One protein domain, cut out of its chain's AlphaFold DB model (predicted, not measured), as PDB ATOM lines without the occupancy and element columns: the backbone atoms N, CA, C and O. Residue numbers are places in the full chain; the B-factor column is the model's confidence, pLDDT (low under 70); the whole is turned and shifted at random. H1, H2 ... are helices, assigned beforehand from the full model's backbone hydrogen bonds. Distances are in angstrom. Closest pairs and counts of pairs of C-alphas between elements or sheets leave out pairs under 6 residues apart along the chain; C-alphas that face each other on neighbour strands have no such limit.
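AT A GLANCE: This is residues 4 to 58 of the 68 residues of an uncharacterized protein of Microlunatus parietis (UniProt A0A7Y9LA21). Going along the printed part from Phe 4, you see a flat, open V whose two long arms are the helices H2 and H3, joined at the point by residues 34 to 37, with the short helix H1 turned in at the far end of H2. The space between the arms is empty, and H3 touches neither of the other helices. The printed part has 55 residues and is all helix, with three named helices in the order H1, H2, H3 and no named strand. It is only just loose, close to extended, with a radius of gyration of the C-alphas of 14.9 A, and spans 35 by 33 by 9 A.

HOW THE PARTS SIT: Start with H1, residues 4 to 13, and go on to H2, residues 15 to 33; their lines are about perpendicular, at 79 degrees. They are close but not clearly touching: their closest C-alphas, those of Leu 11 and Val 18, are 6.7 A apart. Next comes H3, residues 38 to 56, which is apart from both H1 and H2. In the backbones of H1, H2 and H3, every O i to N i+4 pair is within hydrogen-bond range.

IN THESE COORDINATES: Find C-alpha 4 at (43.504, -8.232, -44.338), where H1 begins. From C-alpha 15 at (35.219, -18.097, -36.131), H2 runs 25.9 A to C-alpha 33. H3 runs 25.0 A from C-alpha 38 to C-alpha 56 at (56.210, -13.421, -51.349).

THE WHOLE: The C-alphas farthest apart, those of Glu 31 and Gly 58, are 38.7 A from each other. The printed part has no cut, and the links H1 to H2 and H2 to H3 are tight. Look for pLDDT under 70 at residue 15, residues 33 to 41 and residues 54 to 58 of this model; the mean of the printed part is 73.3.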
ATOM      1  N   PHE A   4      43.026  -7.092 -45.121       78.31
ATOM      2  CA  PHE A   4      43.504  -8.232 -44.338       78.31
ATOM      3  C   PHE A   4      43.175  -8.123 -42.841       78.31
ATOM      4  O   PHE A   4      42.710  -9.096 -42.258       78.31
ATOM      5  N   ASP A   5      43.347  -6.943 -42.232       84.25
ATOM      6  CA  ASP A   5      42.982  -6.723 -40.823       84.25
ATOM      7  C   ASP A   5      41.475  -6.899 -40.631       84.25
ATOM      8  O   ASP A   5      41.045  -7.580 -39.710       84.25
ATOM      9  N   LYS A   6      40.676  -6.361 -41.558       77.06
ATOM     10  CA  LYS A   6      39.213  -6.458 -41.517       77.06
ATOM     11  C   LYS A   6      38.715  -7.894 -41.713       77.06
ATOM     12  O   LYS A   6      37.761  -8.308 -41.063       77.06
ATOM     13  N   ALA A   7      39.367  -8.657 -42.591       75.25
ATOM     14  CA  ALA A   7      39.085 -10.076 -42.770       75.25
ATOM     15  C   ALA A   7      39.470 -10.878 -41.521       75.25
ATOM     16  O   ALA A   7      38.694 -11.716 -41.083       75.25
ATOM     17  N   LYS A   8      40.628 -10.589 -40.913       70.88
ATOM     18  CA  LYS A   8      41.084 -11.235 -39.675       70.88
ATOM     19  C   LYS A   8      40.167 -10.937 -38.489       70.88
ATOM     20  O   LYS A   8      39.891 -11.835 -37.708       70.88
ATOM     21  N   GLU A   9      39.689  -9.705 -38.372       78.44
ATOM     22  CA  GLU A   9      38.746  -9.275 -37.336       78.44
ATOM     23  C   GLU A   9      37.381  -9.957 -37.519       78.44
ATOM     24  O   GLU A   9      36.866 -10.564 -36.587       78.44
ATOM     25  N   MET A  10      36.856  -9.994 -38.751       71.88
ATOM     26  CA  MET A  10      35.631 -10.743 -39.055       71.88
ATOM     27  C   MET A  10      35.777 -12.254 -38.828       71.88
ATOM     28  O   MET A  10      34.847 -12.873 -38.320       71.88
ATOM     29  N   LEU A  11      36.921 -12.843 -39.190       74.31
ATOM     30  CA  LEU A  11      37.226 -14.259 -38.962       74.31
ATOM     31  C   LEU A  11      37.391 -14.578 -37.471       74.31
ATOM     32  O   LEU A  11      36.976 -15.646 -37.041       74.31
ATOM     33  N   GLY A  12      37.988 -13.674 -36.691       74.50
ATOM     34  CA  GLY A  12      38.198 -13.850 -35.253       74.50
ATOM     35  C   GLY A  12      36.905 -13.753 -34.445       74.50
ATOM     36  O   GLY A  12      36.669 -14.589 -33.579       74.50
ATOM     37  N   ASP A  13      36.037 -12.789 -34.766       76.38
ATOM     38  CA  ASP A  13      34.769 -12.592 -34.049       76.38
ATOM     39  C   ASP A  13      33.664 -13.574 -34.480       76.38
ATOM     40  O   ASP A  13      32.708 -13.790 -33.738       76.38
ATOM     41  N   ASN A  14      33.768 -14.176 -35.671       74.75
ATOM     42  CA  ASN A  14      32.783 -15.127 -36.213       74.75
ATOM     43  C   ASN A  14      33.399 -16.489 -36.552       74.75
ATOM     44  O   ASN A  14      32.916 -17.177 -37.449       74.75
ATOM     45  N   GLN A  15      34.454 -16.886 -35.839       68.12
ATOM     46  CA  GLN A  15      35.219 -18.097 -36.131       68.12
ATOM     47  C   GLN A  15      34.331 -19.351 -36.221       68.12
ATOM     48  O   GLN A  15      34.477 -20.144 -37.140       68.12
ATOM     49  N   GLU A  16      33.322 -19.463 -35.355       74.62
ATOM     50  CA  GLU A  16      32.367 -20.579 -35.359       74.62
ATOM     51  C   GLU A  16      31.437 -20.584 -36.588       74.62
ATOM     52  O   GLU A  16      31.153 -21.637 -37.154       74.62
ATOM     53  N   ALA A  17      30.991 -19.411 -37.052       75.25
ATOM     54  CA  ALA A  17      30.168 -19.294 -38.259       75.25
ATOM     55  C   ALA A  17      30.996 -19.489 -39.538       75.25
ATOM     56  O   ALA A  17      30.486 -19.960 -40.555       75.25
ATOM     57  N   VAL A  18      32.278 -19.131 -39.481       77.12
ATOM     58  CA  VAL A  18      33.243 -19.378 -40.548       77.12
ATOM     59  C   VAL A  18      33.531 -20.867 -40.646       77.12
ATOM     60  O   VAL A  18      33.414 -21.400 -41.740       77.12
ATOM     61  N   ASP A  19      33.830 -21.544 -39.537       75.12
ATOM     62  CA  ASP A  19      34.086 -22.988 -39.526       75.12
ATOM     63  C   ASP A  19      32.860 -23.759 -40.032       75.12
ATOM     64  O   ASP A  19      32.978 -24.576 -40.944       75.12
ATOM     65  N   GLN A  20      31.653 -23.418 -39.561       80.69
ATOM     66  CA  GLN A  20      30.416 -24.020 -40.075       80.69
ATOM     67  C   GLN A  20      30.177 -23.728 -41.564       80.69
ATOM     68  O   GLN A  20      29.706 -24.597 -42.301       80.69
ATOM     69  N   GLY A  21      30.489 -22.512 -42.022       82.12
ATOM     70  CA  GLY A  21      30.352 -22.121 -43.424       82.12
ATOM     71  C   GLY A  21      31.375 -22.803 -44.333       82.12
ATOM     72  O   GLY A  21      31.030 -23.188 -45.449       82.12
ATOM     73  N   ILE A  22      32.606 -22.990 -43.851       79.12
ATOM     74  CA  ILE A  22      33.669 -23.718 -44.546       79.12
ATOM     75  C   ILE A  22      33.314 -25.199 -44.620       79.12
ATOM     76  O   ILE A  22      33.377 -25.749 -45.714       79.12
ATOM     77  N   ASP A  23      32.864 -25.826 -43.532       81.75
ATOM     78  CA  ASP A  23      32.452 -27.235 -43.537       81.75
ATOM     79  C   ASP A  23      31.262 -27.479 -44.474       81.75
ATOM     80  O   ASP A  23      31.243 -28.455 -45.227       81.75
ATOM     81  N   GLN A  24      30.267 -26.585 -44.486       84.50
ATOM     82  CA  GLN A  24      29.162 -26.678 -45.444       84.50
ATOM     83  C   GLN A  24      29.620 -26.455 -46.881       84.50
ATOM     84  O   GLN A  24      29.172 -27.176 -47.769       84.50
ATOM     85  N   ALA A  25      30.492 -25.479 -47.129       78.81
ATOM     86  CA  ALA A  25      31.007 -25.217 -48.466       78.81
ATOM     87  C   ALA A  25      31.886 -26.371 -48.963       78.81
ATOM     88  O   ALA A  25      31.756 -26.762 -50.118       78.81
ATOM     89  N   ALA A  26      32.725 -26.939 -48.097       70.69
ATOM     90  CA  ALA A  26      33.568 -28.088 -48.388       70.69
ATOM     91  C   ALA A  26      32.714 -29.312 -48.713       70.69
ATOM     92  O   ALA A  26      32.888 -29.886 -49.781       70.69
ATOM     93  N   ASN A  27      31.727 -29.641 -47.873       78.31
ATOM     94  CA  ASN A  27      30.797 -30.737 -48.152       78.31
ATOM     95  C   ASN A  27      29.986 -30.481 -49.427       78.31
ATOM     96  O   ASN A  27      29.847 -31.374 -50.250       78.31
ATOM     97  N   PHE A  28      29.489 -29.261 -49.645       82.25
ATOM     98  CA  PHE A  28      28.702 -28.935 -50.835       82.25
ATOM     99  C   PHE A  28      29.533 -28.994 -52.117       82.25
ATOM    100  O   PHE A  28      29.047 -29.463 -53.145       82.25
ATOM    101  N   VAL A  29      30.776 -28.508 -52.078       74.69
ATOM    102  CA  VAL A  29      31.717 -28.593 -53.198       74.69
ATOM    103  C   VAL A  29      32.109 -30.042 -53.430       74.69
ATOM    104  O   VAL A  29      32.023 -30.488 -54.568       74.69
ATOM    105  N   ASP A  30      32.476 -30.798 -52.402       74.19
ATOM    106  CA  ASP A  30      32.860 -32.206 -52.529       74.19
ATOM    107  C   ASP A  30      31.702 -33.060 -53.067       74.19
ATOM    108  O   ASP A  30      31.867 -33.806 -54.028       74.19
ATOM    109  N   GLU A  31      30.484 -32.845 -52.568       73.69
ATOM    110  CA  GLU A  31      29.279 -33.554 -53.004       73.69
ATOM    111  C   GLU A  31      28.864 -33.179 -54.441       73.69
ATOM    112  O   GLU A  31      28.448 -34.046 -55.213       73.69
ATOM    113  N   LYS A  32      29.032 -31.911 -54.863       72.44
ATOM    114  CA  LYS A  32      28.789 -31.501 -56.263       72.44
ATOM    115  C   LYS A  32      29.885 -31.934 -57.226       72.44
ATOM    116  O   LYS A  32      29.598 -32.146 -58.405       72.44
ATOM    117  N   THR A  33      31.131 -31.952 -56.768       69.38
ATOM    118  CA  THR A  33      32.296 -32.242 -57.612       69.38
ATOM    119  C   THR A  33      32.620 -33.732 -57.637       69.38
ATOM    120  O   THR A  33      33.271 -34.190 -58.574       69.38
ATOM    121  N   GLY A  34      32.122 -34.511 -56.673       66.25
ATOM    122  CA  GLY A  34      32.313 -35.958 -56.577       66.25
ATOM    123  C   GLY A  34      33.788 -36.357 -56.539       66.25
ATOM    124  O   GLY A  34      34.153 -37.361 -57.148       66.25
ATOM    125  N   GLY A  35      34.650 -35.524 -55.946       65.31
ATOM    126  CA  GLY A  35      36.108 -35.693 -55.967       65.31
ATOM    127  C   GLY A  35      36.794 -35.384 -57.310       65.31
ATOM    128  O   GLY A  35      38.017 -35.447 -57.402       65.31
ATOM    129  N   GLN A  36      36.057 -35.002 -58.362       63.16
ATOM    130  CA  GLN A  36      36.617 -34.801 -59.712       63.16
ATOM    131  C   GLN A  36      37.383 -33.481 -59.881       63.16
ATOM    132  O   GLN A  36      38.048 -33.280 -60.892       63.16
ATOM    133  N   HIS A  37      37.301 -32.572 -58.907       63.72
ATOM    134  CA  HIS A  37      38.012 -31.292 -58.953       63.72
ATOM    135  C   HIS A  37      39.348 -31.299 -58.203       63.72
ATOM    136  O   HIS A  37      40.030 -30.278 -58.225       63.72
ATOM    137  N   SER A  38      39.763 -32.428 -57.611       62.91
ATOM    138  CA  SER A  38      41.064 -32.526 -56.932       62.91
ATOM    139  C   SER A  38      42.214 -32.131 -57.863       62.91
ATOM    140  O   SER A  38      43.061 -31.347 -57.470       62.91
ATOM    141  N   GLU A  39      42.173 -32.533 -59.141       64.50
ATOM    142  CA  GLU A  39      43.198 -32.146 -60.128       64.50
ATOM    143  C   GLU A  39      43.221 -30.638 -60.431       64.50
ATOM    144  O   GLU A  39      44.285 -30.068 -60.662       64.50
ATOM    145  N   GLN A  40      42.065 -29.966 -60.435       68.31
ATOM    146  CA  GLN A  40      41.997 -28.516 -60.671       68.31
ATOM    147  C   GLN A  40      42.388 -27.721 -59.426       68.31
ATOM    148  O   GLN A  40      42.969 -26.642 -59.541       68.31
ATOM    149  N   ILE A  41      42.077 -28.256 -58.244       69.19
ATOM    150  CA  ILE A  41      42.509 -27.703 -56.962       69.19
ATOM    151  C   ILE A  41      44.025 -27.855 -56.828       69.19
ATOM    152  O   ILE A  41      44.667 -26.875 -56.476       69.19
ATOM    153  N   ASP A  42      44.598 -29.006 -57.187       70.88
ATOM    154  CA  ASP A  42      46.046 -29.240 -57.168       70.88
ATOM    155  C   ASP A  42      46.772 -28.309 -58.149       70.88
ATOM    156  O   ASP A  42      47.708 -27.614 -57.758       70.88
ATOM    157  N   GLN A  43      46.287 -28.183 -59.392       78.94
ATOM    158  CA  GLN A  43      46.852 -27.224 -60.356       78.94
ATOM    159  C   GLN A  43      46.719 -25.771 -59.884       78.94
ATOM    160  O   GLN A  43      47.634 -24.966 -60.070       78.94
ATOM    161  N   GLY A  44      45.587 -25.420 -59.271       76.94
ATOM    162  CA  GLY A  44      45.372 -24.099 -58.688       76.94
ATOM    163  C   GLY A  44      46.286 -23.841 -57.491       76.94
ATOM    164  O   GLY A  44      46.830 -22.746 -57.368       76.94
ATOM    165  N   ALA A  45      46.491 -24.841 -56.635       75.19
ATOM    166  CA  ALA A  45      47.354 -24.769 -55.467       75.19
ATOM    167  C   ALA A  45      48.821 -24.619 -55.872       75.19
ATOM    168  O   ALA A  45      49.486 -23.737 -55.336       75.19
ATOM    169  N   ASP A  46      49.300 -25.393 -56.849       79.50
ATOM    170  CA  ASP A  46      50.655 -25.250 -57.390       79.50
ATOM    171  C   ASP A  46      50.844 -23.889 -58.062       79.50
ATOM    172  O   ASP A  46      51.813 -23.193 -57.770       79.50
ATOM    173  N   PHE A  47      49.884 -23.430 -58.871       82.56
ATOM    174  CA  PHE A  47      49.958 -22.101 -59.486       82.56
ATOM    175  C   PHE A  47      49.983 -20.976 -58.445       82.56
ATOM    176  O   PHE A  47      50.752 -20.023 -58.571       82.56
ATOM    177  N   VAL A  48      49.152 -21.076 -57.402       81.19
ATOM    178  CA  VAL A  48      49.140 -20.117 -56.294       81.19
ATOM    179  C   VAL A  48      50.429 -20.210 -55.496       81.19
ATOM    180  O   VAL A  48      50.934 -19.173 -55.096       81.19
ATOM    181  N   LYS A  49      50.987 -21.400 -55.270       74.56
ATOM    182  CA  LYS A  49      52.247 -21.582 -54.545       74.56
ATOM    183  C   LYS A  49      53.434 -21.045 -55.334       74.56
ATOM    184  O   LYS A  49      54.298 -20.419 -54.732       74.56
ATOM    185  N   ASP A  50      53.436 -21.191 -56.651       80.62
ATOM    186  CA  ASP A  50      54.428 -20.591 -57.542       80.62
ATOM    187  C   ASP A  50      54.277 -19.071 -57.599       80.62
ATOM    188  O   ASP A  50      55.257 -18.344 -57.443       80.62
ATOM    189  N   GLN A  51      53.054 -18.552 -57.758       78.44
ATOM    190  CA  GLN A  51      52.828 -17.108 -57.739       78.44
ATOM    191  C   GLN A  51      53.125 -16.502 -56.375       78.44
ATOM    192  O   GLN A  51      53.751 -15.453 -56.315       78.44
ATOM    193  N   ALA A  52      52.687 -17.134 -55.293       74.88
ATOM    194  CA  ALA A  52      52.953 -16.702 -53.933       74.88
ATOM    195  C   ALA A  52      54.436 -16.866 -53.614       74.88
ATOM    196  O   ALA A  52      55.010 -15.969 -53.029       74.88
ATOM    197  N   GLY A  53      55.103 -17.926 -54.054       70.06
ATOM    198  CA  GLY A  53      56.553 -18.072 -53.951       70.06
ATOM    199  C   GLY A  53      57.292 -16.980 -54.720       70.06
ATOM    200  O   GLY A  53      58.258 -16.424 -54.221       70.06
ATOM    201  N   ASN A  54      56.798 -16.573 -55.885       68.62
ATOM    202  CA  ASN A  54      57.395 -15.500 -56.678       68.62
ATOM    203  C   ASN A  54      57.041 -14.087 -56.159       68.62
ATOM    204  O   ASN A  54      57.825 -13.152 -56.297       68.62
ATOM    205  N   PHE A  55      55.864 -13.919 -55.554       60.38
ATOM    206  CA  PHE A  55      55.344 -12.648 -55.033       60.38
ATOM    207  C   PHE A  55      55.781 -12.388 -53.584       60.38
ATOM    208  O   PHE A  55      56.136 -11.266 -53.233       60.38
ATOM    209  N   LEU A  56      55.774 -13.426 -52.748       61.12
ATOM    210  CA  LEU A  56      56.210 -13.421 -51.349       61.12
ATOM    211  C   LEU A  56      57.708 -13.736 -51.218       61.12
ATOM    212  O   LEU A  56      58.339 -13.250 -50.287       61.12
ATOM    213  N   GLY A  57      58.294 -14.505 -52.143       52.72
ATOM    214  CA  GLY A  57      59.715 -14.892 -52.136       52.72
ATOM    215  C   GLY A  57      60.663 -13.888 -52.793       52.72
ATOM    216  O   GLY A  57      61.845 -14.178 -52.966       52.72
ATOM    217  N   GLY A  58      60.214 -12.656 -53.046       52.94
ATOM    218  CA  GLY A  58      61.093 -11.499 -53.266       52.94
ATOM    219  C   GLY A  58      61.862 -11.054 -52.007       52.94
ATOM    220  O   GLY A  58      62.148  -9.868 -51.850       52.94
TER     221      GLY A  58